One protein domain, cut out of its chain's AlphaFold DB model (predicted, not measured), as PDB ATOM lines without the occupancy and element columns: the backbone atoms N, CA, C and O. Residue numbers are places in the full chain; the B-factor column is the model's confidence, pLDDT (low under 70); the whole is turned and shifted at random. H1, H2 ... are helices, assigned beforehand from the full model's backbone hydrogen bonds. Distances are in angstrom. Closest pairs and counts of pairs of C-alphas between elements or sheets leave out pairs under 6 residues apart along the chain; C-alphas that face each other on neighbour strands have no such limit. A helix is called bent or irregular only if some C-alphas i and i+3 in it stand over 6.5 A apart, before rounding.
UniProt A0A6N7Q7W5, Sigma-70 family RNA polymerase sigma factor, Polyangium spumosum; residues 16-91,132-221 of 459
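This is residues 16 to 91 and 132 to 221 of the 459 residues of the protein "Sigma-70 family RNA polymerase sigma factor" of Polyangium spumosum (UniProt A0A6N7Q7W5). Two long helices, the bent H1 and H4, run side by side in opposite ways and make the long axis. H5 packs on both at the end where H1 begins and H4 ends; toward the other end H2 folds back loosely near H1b and H4, its residues 83 to 91 sticking out, and H3 crosses H4 with residues 141 to 148. The printed part has 166 residues with five named helices, H1 to H5 in chain order, and no named strand: all helix. It is loose, with a radius of gyration of the C-alphas of 21.2 A and spans of 67 by 33 by 30 A.

Start at residue 16 with H1, residues 16 to 58, assigned as one helix by its hydrogen bonds but bent: C-alphas 31 and 34 are 6.9 A apart. Its arms, H1a, residues 16 to 31, and H1b, residues 34 to 58, stand at a shallow tilt of 29 degrees. H2, residues 66 to 91, is close to H1b but not clearly touching; the closest C-alphas, of Gly 49 and Val 71, are 7.7 A apart. After the cut, look at H3, residues 136 to 156, and H4, residues 164 to 203, the hub: they touch at a steep tilt of 49 degrees, closest at the C-alphas of Ala 144 and Gly 174, 5.3 A. With residues 168 to 186 alone, H4 touches H1b, opposite ways at a shallow tilt of 19 degrees, closest at the C-alphas of Leu 48 and Ala 175, 6.0 A. H1b, H2 and H4 form a bundle, three helices or arms along one another. H5, residues 205 to 221, touches H1a, closest at the C-alphas of Ala 21 and Thr 212, 5.1 A. H3 and H5 are apart. Each O i to N i+4 pair is within hydrogen-bond range in H1a, H1b, H2, H4 and H5, and 15 of 17 are in H3.

Find C-alpha 16 at (-67.710, -17.586, -17.206); from there H1a runs 22.5 A, and H1b then runs 36.1 A. H2 runs 36.8 A and H3 29.7 A. H4 runs 59.0 A from C-alpha 164 at (-24.859, -24.691, -63.251). H5 runs 24.5 A to C-alpha 221 at (-49.483, -2.476, -24.926).

The two C-alphas farthest apart, of Trp 16 and Arg 158, are 68.0 A apart. Residues 92 to 131 are not printed, and C-alphas 91 and 132 are 30.3 A apart across this cut. Of the links printed whole, H4 to H5 is tight and H1 to H2 and H3 to H4 are short. Mean pLDDT of the printed part is 70.6, with 73 residues under 70, among them 59 to 91 and 132 to 162.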
ATOM      1  N   TRP A  16     -67.863 -18.975 -16.769       86.25
ATOM      2  CA  TRP A  16     -67.710 -17.586 -17.206       86.25
ATOM      3  C   TRP A  16     -66.241 -17.129 -17.204       86.25
ATOM      4  O   TRP A  16     -65.807 -16.493 -18.160       86.25
ATOM      5  N   GLN A  17     -65.437 -17.535 -16.211       86.31
ATOM      6  CA  GLN A  17     -63.996 -17.238 -16.176       86.31
ATOM      7  C   GLN A  17     -63.254 -17.956 -17.302       86.31
ATOM      8  O   GLN A  17     -62.403 -17.368 -17.965       86.31
ATOM      9  N   ALA A  18     -63.619 -19.210 -17.577       83.19
ATOM     10  CA  ALA A  18     -63.064 -19.948 -18.708       83.19
ATOM     11  C   ALA A  18     -63.428 -19.304 -20.061       83.19
ATOM     12  O   ALA A  18     -62.618 -19.331 -20.989       83.19
ATOM     13  N   ALA A  19     -64.623 -18.715 -20.183       85.56
ATOM     14  CA  ALA A  19     -65.031 -17.981 -21.378       85.56
ATOM     15  C   ALA A  19     -64.222 -16.686 -21.560       85.56
ATOM     16  O   ALA A  19     -63.732 -16.436 -22.660       85.56
ATOM     17  N   LEU A  20     -64.004 -15.914 -20.490       87.00
ATOM     18  CA  LEU A  20     -63.161 -14.712 -20.533       87.00
ATOM     19  C   LEU A  20     -61.710 -15.042 -20.908       87.00
ATOM     20  O   LEU A  20     -61.143 -14.385 -21.777       87.00
ATOM     21  N   ALA A  21     -61.141 -16.106 -20.335       85.00
ATOM     22  CA  ALA A  21     -59.801 -16.582 -20.680       85.00
ATOM     23  C   ALA A  21     -59.684 -17.047 -22.135       85.00
ATOM     24  O   ALA A  21     -58.655 -16.832 -22.771       85.00
ATOM     25  N   ALA A  22     -60.733 -17.656 -22.697       86.56
ATOM     26  CA  ALA A  22     -60.748 -17.996 -24.119       86.56
ATOM     27  C   ALA A  22     -60.707 -16.747 -25.004       86.56
ATOM     28  O   ALA A  22     -59.945 -16.713 -25.969       86.56
ATOM     29  N   VAL A  23     -61.515 -15.733 -24.680       88.44
ATOM     30  CA  VAL A  23     -61.580 -14.485 -25.452       88.44
ATOM     31  C   VAL A  23     -60.256 -13.730 -25.366       88.44
ATOM     32  O   VAL A  23     -59.736 -13.303 -26.393       88.44
ATOM     33  N   SER A  24     -59.664 -13.617 -24.176       87.81
ATOM     34  CA  SER A  24     -58.402 -12.895 -23.993       87.81
ATOM     35  C   SER A  24     -57.223 -13.586 -24.694       87.81
ATOM     36  O   SER A  24     -56.400 -12.922 -25.319       87.81
ATOM     37  N   LEU A  25     -57.170 -14.925 -24.672       87.56
ATOM     38  CA  LEU A  25     -56.179 -15.699 -25.422       87.56
ATOM     39  C   LEU A  25     -56.378 -15.579 -26.937       87.56
ATOM     40  O   LEU A  25     -55.396 -15.496 -27.669       87.56
ATOM     41  N   ALA A  26     -57.626 -15.546 -27.415       84.88
ATOM     42  CA  ALA A  26     -57.917 -15.311 -28.827       84.88
ATOM     43  C   ALA A  26     -57.466 -13.907 -29.267       84.88
ATOM     44  O   ALA A  26     -56.838 -13.774 -30.315       84.88
ATOM     45  N   LEU A  27     -57.711 -12.885 -28.443       79.25
ATOM     46  CA  LEU A  27     -57.252 -11.517 -28.695       79.25
ATOM     47  C   LEU A  27     -55.725 -11.432 -28.748       79.25
ATOM     48  O   LEU A  27     -55.190 -10.960 -29.745       79.25
ATOM     49  N   LEU A  28     -55.020 -11.968 -27.748       80.69
ATOM     50  CA  LEU A  28     -53.551 -12.007 -27.739       80.69
ATOM     51  C   LEU A  28     -52.993 -12.769 -28.949       80.69
ATOM     52  O   LEU A  28     -51.990 -12.381 -29.548       80.69
ATOM     53  N   SER A  29     -53.670 -13.843 -29.343       85.06
ATOM     54  CA  SER A  29     -53.289 -14.624 -30.507       85.06
ATOM     55  C   SER A  29     -53.394 -13.838 -31.813       85.06
ATOM     56  O   SER A  29     -52.489 -13.930 -32.637       85.06
ATOM     57  N   VAL A  30     -54.487 -13.102 -32.018       78.75
ATOM     58  CA  VAL A  30     -54.744 -12.357 -33.260       78.75
ATOM     59  C   VAL A  30     -53.943 -11.058 -33.306       78.75
ATOM     60  O   VAL A  30     -53.388 -10.728 -34.347       78.75
ATOM     61  N   LEU A  31     -53.858 -10.338 -32.186       71.12
ATOM     62  CA  LEU A  31     -53.238  -9.014 -32.124       71.12
ATOM     63  C   LEU A  31     -51.714  -9.057 -32.007       71.12
ATOM     64  O   LEU A  31     -51.063  -8.090 -32.387       71.12
ATOM     65  N   VAL A  32     -51.143 -10.137 -31.463       73.06
ATOM     66  CA  VAL A  32     -49.714 -10.168 -31.112       73.06
ATOM     67  C   VAL A  32     -49.002 -11.378 -31.700       73.06
ATOM     68  O   VAL A  32     -48.046 -11.216 -32.453       73.06
ATOM     69  N   LEU A  33     -49.454 -12.598 -31.398       78.00
ATOM     70  CA  LEU A  33     -48.700 -13.797 -31.785       78.00
ATOM     71  C   LEU A  33     -48.688 -14.037 -33.294       78.00
ATOM     72  O   LEU A  33     -47.639 -14.347 -33.851       78.00
ATOM     73  N   LEU A  34     -49.838 -13.895 -33.952       78.62
ATOM     74  CA  LEU A  34     -49.950 -14.090 -35.394       78.62
ATOM     75  C   LEU A  34     -49.135 -13.059 -36.197       78.62
ATOM     76  O   LEU A  34     -48.338 -13.494 -37.027       78.62
ATOM     77  N   PRO A  35     -49.236 -11.735 -35.951       72.19
ATOM     78  CA  PRO A  35     -48.400 -10.772 -36.663       72.19
ATOM     79  C   PRO A  35     -46.909 -10.971 -36.369       72.19
ATOM     80  O   PRO A  35     -46.111 -10.919 -37.296       72.19
ATOM     81  N   LEU A  36     -46.527 -11.286 -35.126       74.44
ATOM     82  CA  LEU A  36     -45.130 -11.562 -34.774       74.44
ATOM     83  C   LEU A  36     -44.587 -12.814 -35.480       74.44
ATOM     84  O   LEU A  36     -43.452 -12.827 -35.947       74.44
ATOM     85  N   ALA A  37     -45.390 -13.873 -35.602       77.25
ATOM     86  CA  ALA A  37     -44.996 -15.064 -36.349       77.25
ATOM     87  C   ALA A  37     -44.817 -14.761 -37.846       77.25
ATOM     88  O   ALA A  37     -43.854 -15.230 -38.452       77.25
ATOM     89  N   VAL A  38     -45.708 -13.954 -38.432       75.12
ATOM     90  CA  VAL A  38     -45.616 -13.536 -39.839       75.12
ATOM     91  C   VAL A  38     -44.382 -12.664 -40.078       75.12
ATOM     92  O   VAL A  38     -43.668 -12.900 -41.050       75.12
ATOM     93  N   THR A  39     -44.076 -11.707 -39.197       70.81
ATOM     94  CA  THR A  39     -42.882 -10.858 -39.343       70.81
ATOM     95  C   THR A  39     -41.593 -11.657 -39.193       70.81
ATOM     96  O   THR A  39     -40.683 -11.488 -40.001       70.81
ATOM     97  N   LEU A  40     -41.517 -12.582 -38.231       75.56
ATOM     98  CA  LEU A  40     -40.365 -13.478 -38.092       75.56
ATOM     99  C   LEU A  40     -40.176 -14.368 -39.323       75.56
ATOM    100  O   LEU A  40     -39.042 -14.554 -39.762       75.56
ATOM    101  N   LEU A  41     -41.263 -14.892 -39.902       77.25
ATOM    102  CA  LEU A  41     -41.195 -15.665 -41.144       77.25
ATOM    103  C   LEU A  41     -40.747 -14.804 -42.327       77.25
ATOM    104  O   LEU A  41     -39.917 -15.255 -43.111       77.25
ATOM    105  N   ALA A  42     -41.233 -13.568 -42.440       70.38
ATOM    106  CA  ALA A  42     -40.803 -12.639 -43.482       70.38
ATOM    107  C   ALA A  42     -39.309 -12.288 -43.361       70.38
ATOM    108  O   ALA A  42     -38.591 -12.308 -44.361       70.38
ATOM    109  N   LEU A  43     -38.814 -12.043 -42.141       72.38
ATOM    110  CA  LEU A  43     -37.385 -11.835 -41.880       72.38
ATOM    111  C   LEU A  43     -36.562 -13.065 -42.277       72.38
ATOM    112  O   LEU A  43     -35.550 -12.935 -42.963       72.38
ATOM    113  N   TRP A  44     -37.023 -14.262 -41.907       77.69
ATOM    114  CA  TRP A  44     -36.378 -15.518 -42.294       77.69
ATOM    115  C   TRP A  44     -36.350 -15.729 -43.811       77.69
ATOM    116  O   TRP A  44     -35.329 -16.154 -44.350       77.69
ATOM    117  N   ALA A  45     -37.435 -15.397 -44.512       74.19
ATOM    118  CA  ALA A  45     -37.481 -15.431 -45.971       74.19
ATOM    119  C   ALA A  45     -36.469 -14.454 -46.589       74.19
ATOM    120  O   ALA A  45     -35.778 -14.814 -47.539       74.19
ATOM    121  N   GLY A  46     -36.322 -13.254 -46.016       66.56
ATOM    122  CA  GLY A  46     -35.305 -12.284 -46.425       66.56
ATOM    123  C   GLY A  46     -33.878 -12.816 -46.259       66.56
ATOM    124  O   GLY A  46     -33.077 -12.722 -47.188       66.56
ATOM    125  N   VAL A  47     -33.570 -13.441 -45.117       74.88
ATOM    126  CA  VAL A  47     -32.258 -14.067 -44.862       74.88
ATOM    127  C   VAL A  47     -31.972 -15.183 -45.868       74.88
ATOM    128  O   VAL A  47     -30.884 -15.221 -46.441       74.88
ATOM    129  N   LEU A  48     -32.945 -16.059 -46.136       75.44
ATOM    130  CA  LEU A  48     -32.809 -17.124 -47.136       75.44
ATOM    131  C   LEU A  48     -32.652 -16.565 -48.559       75.44
ATOM    132  O   LEU A  48     -31.870 -17.096 -49.347       75.44
ATOM    133  N   GLY A  49     -33.342 -15.471 -48.884       70.81
ATOM    134  CA  GLY A  49     -33.186 -14.753 -50.150       70.81
ATOM    135  C   GLY A  49     -31.779 -14.175 -50.326       70.81
ATOM    136  O   GLY A  49     -31.160 -14.358 -51.370       70.81
ATOM    137  N   LEU A  50     -31.229 -13.542 -49.288       72.75
ATOM    138  CA  LEU A  50     -29.858 -13.020 -49.310       72.75
ATOM    139  C   LEU A  50     -28.816 -14.143 -49.390       72.75
ATOM    140  O   LEU A  50     -27.867 -14.040 -50.165       72.75
ATOM    141  N   ALA A  51     -29.004 -15.228 -48.636       72.94
ATOM    142  CA  ALA A  51     -28.106 -16.380 -48.651       72.94
ATOM    143  C   ALA A  51     -28.099 -17.089 -50.015       72.94
ATOM    144  O   ALA A  51     -27.032 -17.419 -50.531       72.94
ATOM    145  N   SER A  52     -29.273 -17.275 -50.627       69.62
ATOM    146  CA  SER A  52     -29.382 -17.848 -51.973       69.62
ATOM    147  C   SER A  52     -28.784 -16.925 -53.037       69.62
ATOM    148  O   SER A  52     -28.042 -17.401 -53.891       69.62
ATOM    149  N   ALA A  53     -29.003 -15.609 -52.954       67.62
ATOM    150  CA  ALA A  53     -28.371 -14.643 -53.854       67.62
ATOM    151  C   ALA A  53     -26.836 -14.657 -53.744       67.62
ATOM    152  O   ALA A  53     -26.150 -14.654 -54.766       67.62
ATOM    153  N   TRP A  54     -26.298 -14.721 -52.522       74.12
ATOM    154  CA  TRP A  54     -24.858 -14.836 -52.283       74.12
ATOM    155  C   TRP A  54     -24.283 -16.144 -52.838       74.12
ATOM    156  O   TRP A  54     -23.256 -16.127 -53.516       74.12
ATOM    157  N   ALA A  55     -24.969 -17.270 -52.621       69.62
ATOM    158  CA  ALA A  55     -24.552 -18.561 -53.160       69.62
ATOM    159  C   ALA A  55     -24.545 -18.563 -54.701       69.62
ATOM    160  O   ALA A  55     -23.594 -19.041 -55.313       69.62
ATOM    161  N   LEU A  56     -25.561 -17.974 -55.338       70.56
ATOM    162  CA  LEU A  56     -25.637 -17.872 -56.800       70.56
ATOM    163  C   LEU A  56     -24.538 -16.971 -57.393       70.56
ATOM    164  O   LEU A  56     -23.999 -17.294 -58.454       70.56
ATOM    165  N   ASP A  57     -24.176 -15.878 -56.709       73.44
ATOM    166  CA  ASP A  57     -23.073 -14.985 -57.105       73.44
ATOM    167  C   ASP A  57     -21.714 -15.702 -57.012       73.44
ATOM    168  O   ASP A  57     -20.914 -15.636 -57.944       73.44
ATOM    169  N   ALA A  58     -21.494 -16.496 -55.956       71.00
ATOM    170  CA  ALA A  58     -20.274 -17.288 -55.772       71.00
ATOM    171  C   ALA A  58     -20.044 -18.341 -56.877       71.00
ATOM    172  O   ALA A  58     -18.910 -18.764 -57.107       71.00
ATOM    173  N   ILE A  59     -21.109 -18.758 -57.567       69.06
ATOM    174  CA  ILE A  59     -21.081 -19.789 -58.617       69.06
ATOM    175  C   ILE A  59     -21.149 -19.162 -60.028       69.06
ATOM    176  O   ILE A  59     -21.040 -19.865 -61.031       69.06
ATOM    177  N   GLY A  60     -21.267 -17.830 -60.135       65.44
ATOM    178  CA  GLY A  60     -21.311 -17.110 -61.414       65.44
ATOM    179  C   GLY A  60     -22.634 -17.254 -62.180       65.44
ATOM    180  O   GLY A  60     -22.678 -16.998 -63.379       65.44
ATOM    181  N   ALA A  61     -23.720 -17.652 -61.507       60.69
ATOM    182  CA  ALA A  61     -25.027 -17.950 -62.110       60.69
ATOM    183  C   ALA A  61     -26.035 -16.776 -62.039       60.69
ATOM    184  O   ALA A  61     -27.252 -16.976 -62.096       60.69
ATOM    185  N   ARG A  62     -25.545 -15.537 -61.881       52.41
ATOM    186  CA  ARG A  62     -26.346 -14.364 -61.476       52.41
ATOM    187  C   ARG A  62     -27.320 -13.826 -62.539       52.41
ATOM    188  O   ARG A  62     -28.194 -13.038 -62.200       52.41
ATOM    189  N   GLU A  63     -27.201 -14.236 -63.803       50.50
ATOM    190  CA  GLU A  63     -28.014 -13.686 -64.908       50.50
ATOM    191  C   GLU A  63     -29.416 -14.299 -65.051       50.50
ATOM    192  O   GLU A  63     -30.194 -13.896 -65.916       50.50
ATOM    193  N   THR A  64     -29.792 -15.273 -64.224       47.72
ATOM    194  CA  THR A  64     -31.065 -15.965 -64.428       47.72
ATOM    195  C   THR A  64     -32.236 -15.188 -63.813       47.72
ATOM    196  O   THR A  64     -32.315 -14.979 -62.602       47.72
ATOM    197  N   HIS A  65     -33.232 -14.856 -64.646       51.22
ATOM    198  CA  HIS A  65     -34.592 -14.390 -64.293       51.22
ATOM    199  C   HIS A  65     -35.344 -15.286 -63.270       51.22
ATOM    200  O   HIS A  65     -36.507 -15.058 -62.940       51.22
ATOM    201  N   VAL A  66     -34.683 -16.322 -62.759       51.88
ATOM    202  CA  VAL A  66     -35.148 -17.294 -61.776       51.88
ATOM    203  C   VAL A  66     -35.232 -16.678 -60.374       51.88
ATOM    204  O   VAL A  66     -36.106 -17.070 -59.608       51.88
ATOM    205  N   VAL A  67     -34.406 -15.676 -60.042       52.25
ATOM    206  CA  VAL A  67     -34.452 -15.015 -58.720       52.25
ATOM    207  C   VAL A  67     -35.757 -14.230 -58.532       52.25
ATOM    208  O   VAL A  67     -36.393 -14.339 -57.485       52.25
ATOM    209  N   GLU A  68     -36.219 -13.515 -59.562       52.94
ATOM    210  CA  GLU A  68     -37.512 -12.813 -59.534       52.94
ATOM    211  C   GLU A  68     -38.688 -13.802 -59.454       52.94
ATOM    212  O   GLU A  68     -39.627 -13.597 -58.681       52.94
ATOM    213  N   GLY A  69     -38.604 -14.923 -60.181       52.38
ATOM    214  CA  GLY A  69     -39.595 -16.000 -60.125       52.38
ATOM    215  C   GLY A  69     -39.661 -16.695 -58.760       52.38
ATOM    216  O   GLY A  69     -40.750 -16.938 -58.246       52.38
ATOM    217  N   ALA A  70     -38.518 -16.969 -58.129       54.44
ATOM    218  CA  ALA A  70     -38.452 -17.626 -56.825       54.44
ATOM    219  C   ALA A  70     -38.997 -16.740 -55.693       54.44
ATOM    220  O   ALA A  70     -39.727 -17.229 -54.829       54.44
ATOM    221  N   VAL A  71     -38.717 -15.432 -55.730       56.75
ATOM    222  CA  VAL A  71     -39.285 -14.459 -54.781       56.75
ATOM    223  C   VAL A  71     -40.803 -14.340 -54.965       56.75
ATOM    224  O   VAL A  71     -41.540 -14.335 -53.977       56.75
ATOM    225  N   ALA A  72     -41.297 -14.337 -56.208       52.28
ATOM    226  CA  ALA A  72     -42.733 -14.325 -56.494       52.28
ATOM    227  C   ALA A  72     -43.442 -15.617 -56.040       52.28
ATOM    228  O   ALA A  72     -44.542 -15.559 -55.484       52.28
ATOM    229  N   ILE A  73     -42.811 -16.784 -56.210       55.88
ATOM    230  CA  ILE A  73     -43.344 -18.070 -55.732       55.88
ATOM    231  C   ILE A  73     -43.358 -18.108 -54.196       55.88
ATOM    232  O   ILE A  73     -44.362 -18.514 -53.610       55.88
ATOM    233  N   ALA A  74     -42.309 -17.618 -53.528       56.06
ATOM    234  CA  ALA A  74     -42.260 -17.517 -52.066       56.06
ATOM    235  C   ALA A  74     -43.341 -16.571 -51.508       56.06
ATOM    236  O   ALA A  74     -44.030 -16.916 -50.544       56.06
ATOM    237  N   ALA A  75     -43.565 -15.422 -52.157       55.25
ATOM    238  CA  ALA A  75     -44.648 -14.498 -51.814       55.25
ATOM    239  C   ALA A  75     -46.042 -15.124 -52.030       55.25
ATOM    240  O   ALA A  75     -46.944 -14.957 -51.208       55.25
ATOM    241  N   SER A  76     -46.210 -15.916 -53.091       56.84
ATOM    242  CA  SER A  76     -47.469 -16.614 -53.398       56.84
ATOM    243  C   SER A  76     -47.775 -17.744 -52.402       56.84
ATOM    244  O   SER A  76     -48.929 -17.952 -52.016       56.84
ATOM    245  N   LEU A  77     -46.748 -18.454 -51.923       53.62
ATOM    246  CA  LEU A  77     -46.879 -19.513 -50.913       53.62
ATOM    247  C   LEU A  77     -47.201 -18.961 -49.513       53.62
ATOM    248  O   LEU A  77     -47.951 -19.589 -48.758       53.62
ATOM    249  N   LEU A  78     -46.718 -17.762 -49.183       55.66
ATOM    250  CA  LEU A  78     -47.148 -17.012 -47.997       55.66
ATOM    251  C   LEU A  78     -48.650 -16.668 -48.051       55.66
ATOM    252  O   LEU A  78     -49.347 -16.792 -47.045       55.66
ATOM    253  N   GLY A  79     -49.178 -16.338 -49.236       55.22
ATOM    254  CA  GLY A  79     -50.618 -16.133 -49.444       55.22
ATOM    255  C   GLY A  79     -51.450 -17.415 -49.282       55.22
ATOM    256  O   GLY A  79     -52.477 -17.419 -48.599       55.22
ATOM    257  N   LEU A  80     -50.990 -18.534 -49.852       47.75
ATOM    258  CA  LEU A  80     -51.698 -19.823 -49.801       47.75
ATOM    259  C   LEU A  80     -51.708 -20.461 -48.402       47.75
ATOM    260  O   LEU A  80     -52.710 -21.055 -48.003       47.75
ATOM    261  N   THR A  81     -50.636 -20.312 -47.621       50.91
ATOM    262  CA  THR A  81     -50.589 -20.819 -46.235       50.91
ATOM    263  C   THR A  81     -51.525 -20.043 -45.303       50.91
ATOM    264  O   THR A  81     -52.204 -20.656 -44.474       50.91
ATOM    265  N   GLY A  82     -51.667 -18.727 -45.505       52.19
ATOM    266  CA  GLY A  82     -52.692 -17.913 -44.841       52.19
ATOM    267  C   GLY A  82     -54.122 -18.350 -45.187       52.19
ATOM    268  O   GLY A  82     -54.976 -18.453 -44.304       52.19
ATOM    269  N   PHE A  83     -54.376 -18.699 -46.452       44.44
ATOM    270  CA  PHE A  83     -55.689 -19.155 -46.926       44.44
ATOM    271  C   PHE A  83     -56.088 -20.539 -46.377       44.44
ATOM    272  O   PHE A  83     -57.231 -20.744 -45.965       44.44
ATOM    273  N   VAL A  84     -55.147 -21.484 -46.275       48.84
ATOM    274  CA  VAL A  84     -55.406 -22.819 -45.696       48.84
ATOM    275  C   VAL A  84     -55.658 -22.742 -44.183       48.84
ATOM    276  O   VAL A  84     -56.534 -23.443 -43.668       48.84
ATOM    277  N   ALA A  85     -54.963 -21.853 -43.466       48.12
ATOM    278  CA  ALA A  85     -55.228 -21.596 -42.049       48.12
ATOM    279  C   ALA A  85     -56.628 -20.990 -41.820       48.12
ATOM    280  O   ALA A  85     -57.330 -21.387 -40.885       48.12
ATOM    281  N   LEU A  86     -57.070 -20.101 -42.717       45.81
ATOM    282  CA  LEU A  86     -58.408 -19.508 -42.695       45.81
ATOM    283  C   LEU A  86     -59.506 -20.561 -42.932       45.81
ATOM    284  O   LEU A  86     -60.474 -20.627 -42.171       45.81
ATOM    285  N   ILE A  87     -59.332 -21.447 -43.918       49.50
ATOM    286  CA  ILE A  87     -60.278 -22.544 -44.191       49.50
ATOM    287  C   ILE A  87     -60.332 -23.530 -43.015       49.50
ATOM    288  O   ILE A  87     -61.417 -23.966 -42.623       49.50
ATOM    289  N   GLY A  88     -59.189 -23.848 -42.400       39.62
ATOM    290  CA  GLY A  88     -59.132 -24.688 -41.202       39.62
ATOM    291  C   GLY A  88     -59.893 -24.084 -40.015       39.62
ATOM    292  O   GLY A  88     -60.629 -24.796 -39.320       39.62
ATOM    293  N   ALA A  89     -59.783 -22.766 -39.820       47.47
ATOM    294  CA  ALA A  89     -60.517 -22.037 -38.791       47.47
ATOM    295  C   ALA A  89     -62.033 -22.062 -39.056       47.47
ATOM    296  O   ALA A  89     -62.799 -22.438 -38.162       47.47
ATOM    297  N   ILE A  90     -62.464 -21.790 -40.291       48.06
ATOM    298  CA  ILE A  90     -63.881 -21.823 -40.695       48.06
ATOM    299  C   ILE A  90     -64.463 -23.239 -40.541       48.06
ATOM    300  O   ILE A  90     -65.517 -23.417 -39.927       48.06
ATOM    301  N   ALA A  91     -63.744 -24.277 -40.977       43.59
ATOM    302  CA  ALA A  91     -64.179 -25.673 -40.855       43.59
ATOM    303  C   ALA A  91     -64.277 -26.160 -39.395       43.59
ATOM    304  O   ALA A  91     -65.031 -27.093 -39.091       43.59
ATOM    305  N   LEU A 132     -39.140 -42.674 -41.024       51.78
ATOM    306  CA  LEU A 132     -38.534 -41.801 -42.029       51.78
ATOM    307  C   LEU A 132     -39.213 -41.942 -43.406       51.78
ATOM    308  O   LEU A 132     -39.523 -40.940 -44.044       51.78
ATOM    309  N   PHE A 133     -39.540 -43.170 -43.832       55.06
ATOM    310  CA  PHE A 133     -40.261 -43.427 -45.092       55.06
ATOM    311  C   PHE A 133     -41.777 -43.195 -45.014       55.06
ATOM    312  O   PHE A 133     -42.464 -43.231 -46.034       55.06
ATOM    313  N   ARG A 134     -42.323 -42.927 -43.822       60.19
ATOM    314  CA  ARG A 134     -43.755 -42.643 -43.645       60.19
ATOM    315  C   ARG A 134     -44.134 -41.235 -44.113       60.19
ATOM    316  O   ARG A 134     -45.305 -40.969 -44.377       60.19
ATOM    317  N   HIS A 135     -43.145 -40.349 -44.244       58.47
ATOM    318  CA  HIS A 135     -43.313 -38.981 -44.716       58.47
ATOM    319  C   HIS A 135     -42.330 -38.688 -45.862       58.47
ATOM    320  O   HIS A 135     -41.271 -38.109 -45.618       58.47
ATOM    321  N   PRO A 136     -42.675 -39.033 -47.118       57.53
ATOM    322  CA  PRO A 136     -41.770 -38.898 -48.268       57.53
ATOM    323  C   PRO A 136     -41.238 -37.468 -48.469       57.53
ATOM    324  O   PRO A 136     -40.117 -37.276 -48.929       57.53
ATOM    325  N   TRP A 137     -42.000 -36.458 -48.045       55.50
ATOM    326  CA  TRP A 137     -41.616 -35.043 -48.085       55.50
ATOM    327  C   TRP A 137     -40.495 -34.674 -47.101       55.50
ATOM    328  O   TRP A 137     -39.676 -33.812 -47.402       55.50
ATOM    329  N   LEU A 138     -40.418 -35.345 -45.946       59.06
ATOM    330  CA  LEU A 138     -39.354 -35.144 -44.953       59.06
ATOM    331  C   LEU A 138     -38.037 -35.774 -45.417       59.06
ATOM    332  O   LEU A 138     -36.983 -35.168 -45.241       59.06
ATOM    333  N   SER A 139     -38.088 -36.941 -46.067       66.69
ATOM    334  CA  SER A 139     -36.903 -37.544 -46.689       66.69
ATOM    335  C   SER A 139     -36.397 -36.728 -47.879       66.69
ATOM    336  O   SER A 139     -35.195 -36.527 -48.001       66.69
ATOM    337  N   LEU A 140     -37.297 -36.198 -48.719       62.41
ATOM    338  CA  LEU A 140     -36.920 -35.342 -49.851       62.41
ATOM    339  C   LEU A 140     -36.311 -34.018 -49.373       62.41
ATOM    340  O   LEU A 140     -35.302 -33.569 -49.913       62.41
ATOM    341  N   GLY A 141     -36.883 -33.433 -48.316       61.66
ATOM    342  CA  GLY A 141     -36.361 -32.221 -47.695       61.66
ATOM    343  C   GLY A 141     -35.011 -32.418 -47.008       61.66
ATOM    344  O   GLY A 141     -34.124 -31.582 -47.148       61.66
ATOM    345  N   GLY A 142     -34.822 -33.550 -46.324       67.50
ATOM    346  CA  GLY A 142     -33.536 -33.922 -45.732       67.50
ATOM    347  C   GLY A 142     -32.442 -34.130 -46.780       67.50
ATOM    348  O   GLY A 142     -31.318 -33.687 -46.576       67.50
ATOM    349  N   VAL A 143     -32.775 -34.735 -47.926       65.88
ATOM    350  CA  VAL A 143     -31.837 -34.893 -49.050       65.88
ATOM    351  C   VAL A 143     -31.494 -33.541 -49.678       65.88
ATOM    352  O   VAL A 143     -30.320 -33.285 -49.911       65.88
ATOM    353  N   ALA A 144     -32.467 -32.650 -49.891       61.75
ATOM    354  CA  ALA A 144     -32.201 -31.307 -50.417       61.75
ATOM    355  C   ALA A 144     -31.307 -30.482 -49.473       61.75
ATOM    356  O   ALA A 144     -30.344 -29.867 -49.918       61.75
ATOM    357  N   LEU A 145     -31.557 -30.545 -48.162       65.44
ATOM    358  CA  LEU A 145     -30.721 -29.887 -47.154       65.44
ATOM    359  C   LEU A 145     -29.319 -30.486 -47.044       65.44
ATOM    360  O   LEU A 145     -28.356 -29.761 -46.809       65.44
ATOM    361  N   PHE A 146     -29.195 -31.801 -47.215       69.38
ATOM    362  CA  PHE A 146     -27.904 -32.475 -47.271       69.38
ATOM    363  C   PHE A 146     -27.122 -32.077 -48.531       69.38
ATOM    364  O   PHE A 146     -25.915 -31.860 -48.464       69.38
ATOM    365  N   VAL A 147     -27.801 -31.924 -49.670       62.53
ATOM    366  CA  VAL A 147     -27.190 -31.428 -50.909       62.53
ATOM    367  C   VAL A 147     -26.725 -29.979 -50.735       62.53
ATOM    368  O   VAL A 147     -25.557 -29.695 -50.992       62.53
ATOM    369  N   ASP A 148     -27.552 -29.088 -50.194       61.75
ATOM    370  CA  ASP A 148     -27.150 -27.697 -49.940       61.75
ATOM    371  C   ASP A 148     -26.022 -27.583 -48.901       61.75
ATOM    372  O   ASP A 148     -25.075 -26.819 -49.084       61.75
ATOM    373  N   GLY A 149     -26.079 -28.370 -47.822       60.97
ATOM    374  CA  GLY A 149     -25.108 -28.325 -46.727       60.97
ATOM    375  C   GLY A 149     -23.782 -29.038 -47.009       60.97
ATOM    376  O   GLY A 149     -22.768 -28.677 -46.416       60.97
ATOM    377  N   CYS A 150     -23.759 -30.038 -47.896       64.81
ATOM    378  CA  CYS A 150     -22.556 -30.822 -48.189       64.81
ATOM    379  C   CYS A 150     -22.043 -30.638 -49.621       64.81
ATOM    380  O   CYS A 150     -20.834 -30.553 -49.811       64.81
ATOM    381  N   VAL A 151     -22.905 -30.550 -50.637       60.78
ATOM    382  CA  VAL A 151     -22.465 -30.508 -52.046       60.78
ATOM    383  C   VAL A 151     -21.977 -29.117 -52.441       60.78
ATOM    384  O   VAL A 151     -20.938 -29.017 -53.088       60.78
ATOM    385  N   VAL A 152     -22.649 -28.049 -52.003       58.69
ATOM    386  CA  VAL A 152     -22.232 -26.658 -52.275       58.69
ATOM    387  C   VAL A 152     -20.819 -26.354 -51.738       58.69
ATOM    388  O   VAL A 152     -19.979 -25.899 -52.522       58.69
ATOM    389  N   PRO A 153     -20.467 -26.661 -50.469       60.03
ATOM    390  CA  PRO A 153     -19.098 -26.457 -49.987       60.03
ATOM    391  C   PRO A 153     -18.072 -27.392 -50.651       60.03
ATOM    392  O   PRO A 153     -16.948 -26.967 -50.920       60.03
ATOM    393  N   PHE A 154     -18.445 -28.631 -51.003       59.38
ATOM    394  CA  PHE A 154     -17.550 -29.529 -51.751       59.38
ATOM    395  C   PHE A 154     -17.289 -29.054 -53.192       59.38
ATOM    396  O   PHE A 154     -16.201 -29.274 -53.742       59.38
ATOM    397  N   GLN A 155     -18.239 -28.352 -53.809       51.03
ATOM    398  CA  GLN A 155     -18.043 -27.746 -55.122       51.03
ATOM    399  C   GLN A 155     -17.148 -26.502 -55.065       51.03
ATOM    400  O   GLN A 155     -16.309 -26.326 -55.951       51.03
ATOM    401  N   ALA A 156     -17.243 -25.703 -53.994       57.03
ATOM    402  CA  ALA A 156     -16.300 -24.614 -53.723       57.03
ATOM    403  C   ALA A 156     -14.851 -25.135 -53.610       57.03
ATOM    404  O   ALA A 156     -13.918 -24.487 -54.083       57.03
ATOM    405  N   SER A 157     -14.666 -26.362 -53.102       59.47
ATOM    406  CA  SER A 157     -13.374 -27.072 -53.120       59.47
ATOM    407  C   SER A 157     -12.989 -27.728 -54.465       59.47
ATOM    408  O   SER A 157     -11.973 -28.414 -54.538       59.47
ATOM    409  N   ARG A 158     -13.755 -27.508 -55.550       54.56
ATOM    410  CA  ARG A 158     -13.533 -28.016 -56.928       54.56
ATOM    411  C   ARG A 158     -13.502 -29.546 -57.098       54.56
ATOM    412  O   ARG A 158     -13.019 -30.031 -58.120       54.56
ATOM    413  N   VAL A 159     -14.047 -30.310 -56.151       61.38
ATOM    414  CA  VAL A 159     -13.985 -31.786 -56.169       61.38
ATOM    415  C   VAL A 159     -14.994 -32.415 -57.149       61.38
ATOM    416  O   VAL A 159     -14.730 -33.482 -57.695       61.38
ATOM    417  N   ILE A 160     -16.132 -31.760 -57.426       58.38
ATOM    418  CA  ILE A 160     -17.222 -32.297 -58.268       58.38
ATOM    419  C   ILE A 160     -17.697 -31.222 -59.265       58.38
ATOM    420  O   ILE A 160     -17.918 -30.077 -58.877       58.38
ATOM    421  N   ARG A 161     -17.889 -31.559 -60.552       56.47
ATOM    422  CA  ARG A 161     -18.487 -30.656 -61.563       56.47
ATOM    423  C   ARG A 161     -19.913 -31.103 -61.893       56.47
ATOM    424  O   ARG A 161     -20.100 -32.191 -62.425       56.47
ATOM    425  N   MET A 162     -20.896 -30.258 -61.598       64.19
ATOM    426  CA  MET A 162     -22.301 -30.408 -61.997       64.19
ATOM    427  C   MET A 162     -22.692 -29.214 -62.884       64.19
ATOM    428  O   MET A 162     -22.065 -28.158 -62.756       64.19
ATOM    429  N   PRO A 163     -23.680 -29.348 -63.789       73.00
ATOM    430  CA  PRO A 163     -24.144 -28.232 -64.614       73.00
ATOM    431  C   PRO A 163     -24.775 -27.131 -63.742       73.00
ATOM    432  O   PRO A 163     -25.510 -27.434 -62.801       73.00
ATOM    433  N   LEU A 164     -24.482 -25.862 -64.061       66.75
ATOM    434  CA  LEU A 164     -24.859 -24.691 -63.251       66.75
ATOM    435  C   LEU A 164     -26.375 -24.596 -62.987       66.75
ATOM    436  O   LEU A 164     -26.778 -24.233 -61.884       66.75
ATOM    437  N   ASP A 165     -27.207 -24.980 -63.958       67.06
ATOM    438  CA  ASP A 165     -28.669 -24.859 -63.859       67.06
ATOM    439  C   ASP A 165     -29.277 -25.782 -62.794       67.06
ATOM    440  O   ASP A 165     -30.187 -25.391 -62.060       67.06
ATOM    441  N   LEU A 166     -28.747 -27.005 -62.662       69.38
ATOM    442  CA  LEU A 166     -29.204 -27.946 -61.636       69.38
ATOM    443  C   LEU A 166     -28.855 -27.442 -60.238       69.38
ATOM    444  O   LEU A 166     -29.637 -27.606 -59.305       69.38
ATOM    445  N   LEU A 167     -27.697 -26.804 -60.100       67.88
ATOM    446  CA  LEU A 167     -27.204 -26.359 -58.809       67.88
ATOM    447  C   LEU A 167     -27.983 -25.154 -58.272       67.88
ATOM    448  O   LEU A 167     -28.354 -25.139 -57.100       67.88
ATOM    449  N   GLY A 168     -28.320 -24.196 -59.142       68.69
ATOM    450  CA  GLY A 168     -29.239 -23.113 -58.786       68.69
ATOM    451  C   GLY A 168     -30.620 -23.636 -58.371       68.69
ATOM    452  O   GLY A 168     -31.206 -23.143 -57.406       68.69
ATOM    453  N   GLY A 169     -31.104 -24.689 -59.038       71.44
ATOM    454  CA  GLY A 169     -32.347 -25.373 -58.676       71.44
ATOM    455  C   GLY A 169     -32.326 -25.986 -57.271       71.44
ATOM    456  O   GLY A 169     -33.292 -25.818 -56.527       71.44
ATOM    457  N   PHE A 170     -31.232 -26.650 -56.881       71.50
ATOM    458  CA  PHE A 170     -31.102 -27.241 -55.542       71.50
ATOM    459  C   PHE A 170     -31.073 -26.186 -54.433       71.50
ATOM    460  O   PHE A 170     -31.848 -26.318 -53.489       71.50
ATOM    461  N   ILE A 171     -30.310 -25.101 -54.612       72.00
ATOM    462  CA  ILE A 171     -30.213 -24.004 -53.632       72.00
ATOM    463  C   ILE A 171     -31.590 -23.377 -53.364       72.00
ATOM    464  O   ILE A 171     -31.972 -23.111 -52.223       72.00
ATOM    465  N   LEU A 172     -32.373 -23.148 -54.421       74.44
ATOM    466  CA  LEU A 172     -33.723 -22.595 -54.288       74.44
ATOM    467  C   LEU A 172     -34.690 -23.604 -53.655       74.44
ATOM    468  O   LEU A 172     -35.504 -23.241 -52.799       74.44
ATOM    469  N   ALA A 173     -34.597 -24.879 -54.035       74.56
ATOM    470  CA  ALA A 173     -35.408 -25.937 -53.445       74.56
ATOM    471  C   ALA A 173     -35.118 -26.104 -51.942       74.56
ATOM    472  O   ALA A 173     -36.054 -26.175 -51.145       74.56
ATOM    473  N   GLY A 174     -33.855 -26.099 -51.518       76.19
ATOM    474  CA  GLY A 174     -33.511 -26.196 -50.102       76.19
ATOM    475  C   GLY A 174     -33.902 -24.949 -49.308       76.19
ATOM    476  O   GLY A 174     -34.466 -25.082 -48.219       76.19
ATOM    477  N   ALA A 175     -33.748 -23.747 -49.875       75.12
ATOM    478  CA  ALA A 175     -34.232 -22.513 -49.251       75.12
ATOM    479  C   ALA A 175     -35.758 -22.528 -49.032       75.12
ATOM    480  O   ALA A 175     -36.239 -22.218 -47.939       75.12
ATOM    481  N   THR A 176     -36.537 -22.947 -50.036       77.44
ATOM    482  CA  THR A 176     -38.003 -23.061 -49.899       77.44
ATOM    483  C   THR A 176     -38.412 -24.116 -48.868       77.44
ATOM    484  O   THR A 176     -39.339 -23.892 -48.087       77.44
ATOM    485  N   LEU A 177     -37.699 -25.239 -48.791       76.94
ATOM    486  CA  LEU A 177     -37.945 -26.279 -47.792       76.94
ATOM    487  C   LEU A 177     -37.613 -25.827 -46.366       76.94
ATOM    488  O   LEU A 177     -38.403 -26.078 -45.455       76.94
ATOM    489  N   LEU A 178     -36.490 -25.131 -46.168       78.19
ATOM    490  CA  LEU A 178     -36.129 -24.532 -44.877       78.19
ATOM    491  C   LEU A 178     -37.199 -23.561 -44.395       78.19
ATOM    492  O   LEU A 178     -37.602 -23.609 -43.232       78.19
ATOM    493  N   PHE A 179     -37.701 -22.727 -45.303       79.81
ATOM    494  CA  PHE A 179     -38.788 -21.807 -45.009       79.81
ATOM    495  C   PHE A 179     -40.065 -22.545 -44.565       79.81
ATOM    496  O   PHE A 179     -40.634 -22.230 -43.516       79.81
ATOM    497  N   LEU A 180     -40.490 -23.573 -45.309       77.12
ATOM    498  CA  LEU A 180     -41.664 -24.382 -44.954       77.12
ATOM    499  C   LEU A 180     -41.489 -25.108 -43.613       77.12
ATOM    500  O   LEU A 180     -42.429 -25.187 -42.819       77.12
ATOM    501  N   PHE A 181     -40.287 -25.613 -43.332       77.88
ATOM    502  CA  PHE A 181     -39.974 -26.269 -42.067       77.88
ATOM    503  C   PHE A 181     -40.035 -25.290 -40.887       77.88
ATOM    504  O   PHE A 181     -40.662 -25.593 -39.868       77.88
ATOM    505  N   ALA A 182     -39.470 -24.089 -41.041       76.50
ATOM    506  CA  ALA A 182     -39.557 -23.026 -40.043       76.50
ATOM    507  C   ALA A 182     -41.017 -22.614 -39.774       76.50
ATOM    508  O   ALA A 182     -41.428 -22.507 -38.615       76.50
ATOM    509  N   ALA A 183     -41.834 -22.475 -40.824       77.25
ATOM    510  CA  ALA A 183     -43.265 -22.190 -40.696       77.25
ATOM    511  C   ALA A 183     -44.022 -23.301 -39.947       77.25
ATOM    512  O   ALA A 183     -44.841 -23.020 -39.062       77.25
ATOM    513  N   ALA A 184     -43.721 -24.569 -40.240       77.25
ATOM    514  CA  ALA A 184     -44.329 -25.714 -39.568       77.25
ATOM    515  C   ALA A 184     -43.953 -25.786 -38.078       77.25
ATOM    516  O   ALA A 184     -44.826 -25.999 -37.229       77.25
ATOM    517  N   LEU A 185     -42.675 -25.574 -37.745       80.06
ATOM    518  CA  LEU A 185     -42.206 -25.528 -36.359       80.06
ATOM    519  C   LEU A 185     -42.837 -24.372 -35.583       80.06
ATOM    520  O   LEU A 185     -43.303 -24.590 -34.464       80.06
ATOM    521  N   SER A 186     -42.920 -23.184 -36.187       78.44
ATOM    522  CA  SER A 186     -43.563 -22.012 -35.584       78.44
ATOM    523  C   SER A 186     -45.039 -22.284 -35.269       78.44
ATOM    524  O   SER A 186     -45.485 -22.128 -34.129       78.44
ATOM    525  N   THR A 187     -45.782 -22.834 -36.236       79.00
ATOM    526  CA  THR A 187     -47.202 -23.190 -36.066       79.00
ATOM    527  C   THR A 187     -47.400 -24.258 -34.985       79.00
ATOM    528  O   THR A 187     -48.297 -24.155 -34.144       79.00
ATOM    529  N   ARG A 188     -46.543 -25.287 -34.964       80.06
ATOM    530  CA  ARG A 188     -46.602 -26.354 -33.955       80.06
ATOM    531  C   ARG A 188     -46.259 -25.831 -32.561       80.06
ATOM    532  O   ARG A 188     -46.953 -26.183 -31.607       80.06
ATOM    533  N   GLY A 189     -45.226 -24.998 -32.442       81.50
ATOM    534  CA  GLY A 189     -44.830 -24.353 -31.193       81.50
ATOM    535  C   GLY A 189     -45.956 -23.491 -30.626       81.50
ATOM    536  O   GLY A 189     -46.338 -23.663 -29.467       81.50
ATOM    537  N   TRP A 190     -46.569 -22.658 -31.468       85.25
ATOM    538  CA  TRP A 190     -47.722 -21.840 -31.093       85.25
ATOM    539  C   TRP A 190     -48.908 -22.694 -30.616       85.25
ATOM    540  O   TRP A 190     -49.464 -22.434 -29.545       85.25
ATOM    541  N   TRP A 191     -49.259 -23.766 -31.335       82.38
ATOM    542  CA  TRP A 191     -50.354 -24.652 -30.925       82.38
ATOM    543  C   TRP A 191     -50.092 -25.340 -29.579       82.38
ATOM    544  O   TRP A 191     -50.986 -25.404 -28.731       82.38
ATOM    545  N   LEU A 192     -48.867 -25.829 -29.352       87.19
ATOM    546  CA  LEU A 192     -48.475 -26.451 -28.084       87.19
ATOM    547  C   LEU A 192     -48.522 -25.452 -26.924       87.19
ATOM    548  O   LEU A 192     -49.016 -25.794 -25.848       87.19
ATOM    549  N   TRP A 193     -48.072 -24.219 -27.153       89.69
ATOM    550  CA  TRP A 193     -48.102 -23.154 -26.155       89.69
ATOM    551  C   TRP A 193     -49.539 -22.783 -25.766       89.69
ATOM    552  O   TRP A 193     -49.889 -22.821 -24.584       89.69
ATOM    553  N   MET A 194     -50.417 -22.561 -26.752       85.06
ATOM    554  CA  MET A 194     -51.842 -22.286 -26.512       85.06
ATOM    555  C   MET A 194     -52.539 -23.451 -25.808       85.06
ATOM    556  O   MET A 194     -53.334 -23.243 -24.889       85.06
ATOM    557  N   ARG A 195     -52.220 -24.693 -26.193       88.06
ATOM    558  CA  ARG A 195     -52.750 -25.886 -25.530       88.06
ATOM    559  C   ARG A 195     -52.305 -25.947 -24.071       88.06
ATOM    560  O   ARG A 195     -53.143 -26.218 -23.216       88.06
ATOM    561  N   SER A 196     -51.034 -25.672 -23.784       88.94
ATOM    562  CA  SER A 196     -50.497 -25.644 -22.419       88.94
ATOM    563  C   SER A 196     -51.224 -24.606 -21.557       88.94
ATOM    564  O   SER A 196     -51.796 -24.958 -20.520       88.94
ATOM    565  N   LEU A 197     -51.340 -23.364 -22.044       89.56
ATOM    566  CA  LEU A 197     -52.083 -22.299 -21.362       89.56
ATOM    567  C   LEU A 197     -53.538 -22.688 -21.108       89.56
ATOM    568  O   LEU A 197     -54.029 -22.560 -19.988       89.56
ATOM    569  N   TRP A 198     -54.213 -23.243 -22.114       87.88
ATOM    570  CA  TRP A 198     -55.600 -23.675 -21.985       87.88
ATOM    571  C   TRP A 198     -55.778 -24.805 -20.963       87.88
ATOM    572  O   TRP A 198     -56.750 -24.813 -20.203       87.88
ATOM    573  N   THR A 199     -54.836 -25.752 -20.896       89.31
ATOM    574  CA  THR A 199     -54.864 -26.784 -19.851       89.31
ATOM    575  C   THR A 199     -54.653 -26.206 -18.454       89.31
ATOM    576  O   THR A 199     -55.320 -26.658 -17.526       89.31
ATOM    577  N   GLY A 200     -53.810 -25.179 -18.303       86.81
ATOM    578  CA  GLY A 200     -53.634 -24.458 -17.039       86.81
ATOM    579  C   GLY A 200     -54.905 -23.722 -16.605       86.81
ATOM    580  O   GLY A 200     -55.348 -23.878 -15.469       86.81
ATOM    581  N   VAL A 201     -55.557 -23.012 -17.533       89.31
ATOM    582  CA  VAL A 201     -56.827 -22.292 -17.299       89.31
ATOM    583  C   VAL A 201     -57.930 -23.237 -16.806       89.31
ATOM    584  O   VAL A 201     -58.722 -22.881 -15.938       89.31
ATOM    585  N   ARG A 202     -57.987 -24.474 -17.314       87.19
ATOM    586  CA  ARG A 202     -58.979 -25.467 -16.861       87.19
ATOM    587  C   ARG A 202     -58.692 -26.053 -15.479       87.19
ATOM    588  O   ARG A 202     -59.614 -26.564 -14.853       87.19
ATOM    589  N   ARG A 203     -57.435 -26.022 -15.030       87.88
ATOM    590  CA  ARG A 203     -57.000 -26.632 -13.765       87.88
ATOM    591  C   ARG A 203     -57.090 -25.689 -12.566       87.88
ATOM    592  O   ARG A 203     -57.164 -26.181 -11.449       87.88
ATOM    593  N   SER A 204     -57.049 -24.369 -12.770       89.25
ATOM    594  CA  SER A 204     -57.051 -23.394 -11.672       89.25
ATOM    595  C   SER A 204     -57.720 -22.076 -12.058       89.25
ATOM    596  O   SER A 204     -57.373 -21.459 -13.066       89.25
ATOM    597  N   ALA A 205     -58.644 -21.611 -11.212       85.44
ATOM    598  CA  ALA A 205     -59.304 -20.312 -11.360       85.44
ATOM    599  C   ALA A 205     -58.350 -19.130 -11.170       85.44
ATOM    600  O   ALA A 205     -58.436 -18.145 -11.900       85.44
ATOM    601  N   PHE A 206     -57.384 -19.264 -10.261       88.06
ATOM    602  CA  PHE A 206     -56.337 -18.263 -10.078       88.06
ATOM    603  C   PHE A 206     -55.482 -18.113 -11.345       88.06
ATOM    604  O   PHE A 206     -55.262 -17.004 -11.829       88.06
ATOM    605  N   PHE A 207     -55.068 -19.240 -11.936       87.69
ATOM    606  CA  PHE A 207     -54.291 -19.230 -13.176       87.69
ATOM    607  C   PHE A 207     -55.090 -18.643 -14.348       87.69
ATOM    608  O   PHE A 207     -54.542 -17.889 -15.146       87.69
ATOM    609  N   ALA A 208     -56.394 -18.933 -14.428       86.75
ATOM    610  CA  ALA A 208     -57.273 -18.332 -15.428       86.75
ATOM    611  C   ALA A 208     -57.311 -16.798 -15.327       86.75
ATOM    612  O   ALA A 208     -57.166 -16.129 -16.349       86.75
ATOM    613  N   GLY A 209     -57.421 -16.255 -14.109       86.50
ATOM    614  CA  GLY A 209     -57.371 -14.812 -13.854       86.50
ATOM    615  C   GLY A 209     -56.045 -14.174 -14.287       86.50
ATOM    616  O   GLY A 209     -56.036 -13.164 -14.995       86.50
ATOM    617  N   LEU A 210     -54.919 -14.803 -13.935       91.88
ATOM    618  CA  LEU A 210     -53.585 -14.319 -14.300       91.88
ATOM    619  C   LEU A 210     -53.376 -14.302 -15.822       91.88
ATOM    620  O   LEU A 210     -52.898 -13.311 -16.374       91.88
ATOM    621  N   VAL A 211     -53.801 -15.364 -16.516       90.44
ATOM    622  CA  VAL A 211     -53.738 -15.440 -17.982       90.44
ATOM    623  C   VAL A 211     -54.624 -14.374 -18.627       90.44
ATOM    624  O   VAL A 211     -54.177 -13.726 -19.573       90.44
ATOM    625  N   THR A 212     -55.841 -14.131 -18.122       90.44
ATOM    626  CA  THR A 212     -56.711 -13.063 -18.651       90.44
ATOM    627  C   THR A 212     -56.099 -11.677 -18.503       90.44
ATOM    628  O   THR A 212     -56.041 -10.934 -19.480       90.44
ATOM    629  N   ALA A 213     -55.598 -11.345 -17.311       92.00
ATOM    630  CA  ALA A 213     -55.010 -10.039 -17.040       92.00
ATOM    631  C   ALA A 213     -53.733  -9.820 -17.864       92.00
ATOM    632  O   ALA A 213     -53.593  -8.792 -18.523       92.00
ATOM    633  N   GLY A 214     -52.842 -10.818 -17.900       89.12
ATOM    634  CA  GLY A 214     -51.605 -10.747 -18.675       89.12
ATOM    635  C   GLY A 214     -51.859 -10.627 -20.178       89.12
ATOM    636  O   GLY A 214     -51.262  -9.781 -20.838       89.12
ATOM    637  N   SER A 215     -52.784 -11.423 -20.727       87.31
ATOM    638  CA  SER A 215     -53.096 -11.371 -22.163       87.31
ATOM    639  C   SER A 215     -53.744 -10.054 -22.593       87.31
ATOM    640  O   SER A 215     -53.402  -9.536 -23.658       87.31
ATOM    641  N   LEU A 216     -54.612  -9.470 -21.762       85.50
ATOM    642  CA  LEU A 216     -55.174  -8.140 -22.009       85.50
ATOM    643  C   LEU A 216     -54.111  -7.043 -21.919       85.50
ATOM    644  O   LEU A 216     -54.036  -6.220 -22.826       85.50
ATOM    645  N   ALA A 217     -53.259  -7.057 -20.888       89.44
ATOM    646  CA  ALA A 217     -52.194  -6.067 -20.733       89.44
ATOM    647  C   ALA A 217     -51.249  -6.060 -21.943       89.44
ATOM    648  O   ALA A 217     -51.001  -5.008 -22.529       89.44
ATOM    649  N   VAL A 218     -50.794  -7.240 -22.379       82.62
ATOM    650  CA  VAL A 218     -49.937  -7.381 -23.567       82.62
ATOM    651  C   VAL A 218     -50.653  -6.903 -24.833       82.62
ATOM    652  O   VAL A 218     -50.048  -6.206 -25.643       82.62
ATOM    653  N   SER A 219     -51.941  -7.220 -24.995       77.38
ATOM    654  CA  SER A 219     -52.723  -6.777 -26.160       77.38
ATOM    655  C   SER A 219     -52.893  -5.254 -26.201       77.38
ATOM    656  O   SER A 219     -52.750  -4.649 -27.259       77.38
ATOM    657  N   VAL A 220     -53.155  -4.618 -25.053       76.88
ATOM    658  CA  VAL A 220     -53.272  -3.155 -24.946       76.88
ATOM    659  C   VAL A 220     -51.930  -2.483 -25.229       76.88
ATOM    660  O   VAL A 220     -51.882  -1.542 -26.016       76.88
ATOM    661  N   ILE A 221     -50.833  -2.991 -24.657       75.44
ATOM    662  CA  ILE A 221     -49.483  -2.476 -24.926       75.44
ATOM    663  C   ILE A 221     -49.157  -2.578 -26.421       75.44
ATOM    664  O   ILE A 221     -48.672  -1.611 -27.002       75.44
TER     665      ILE A 221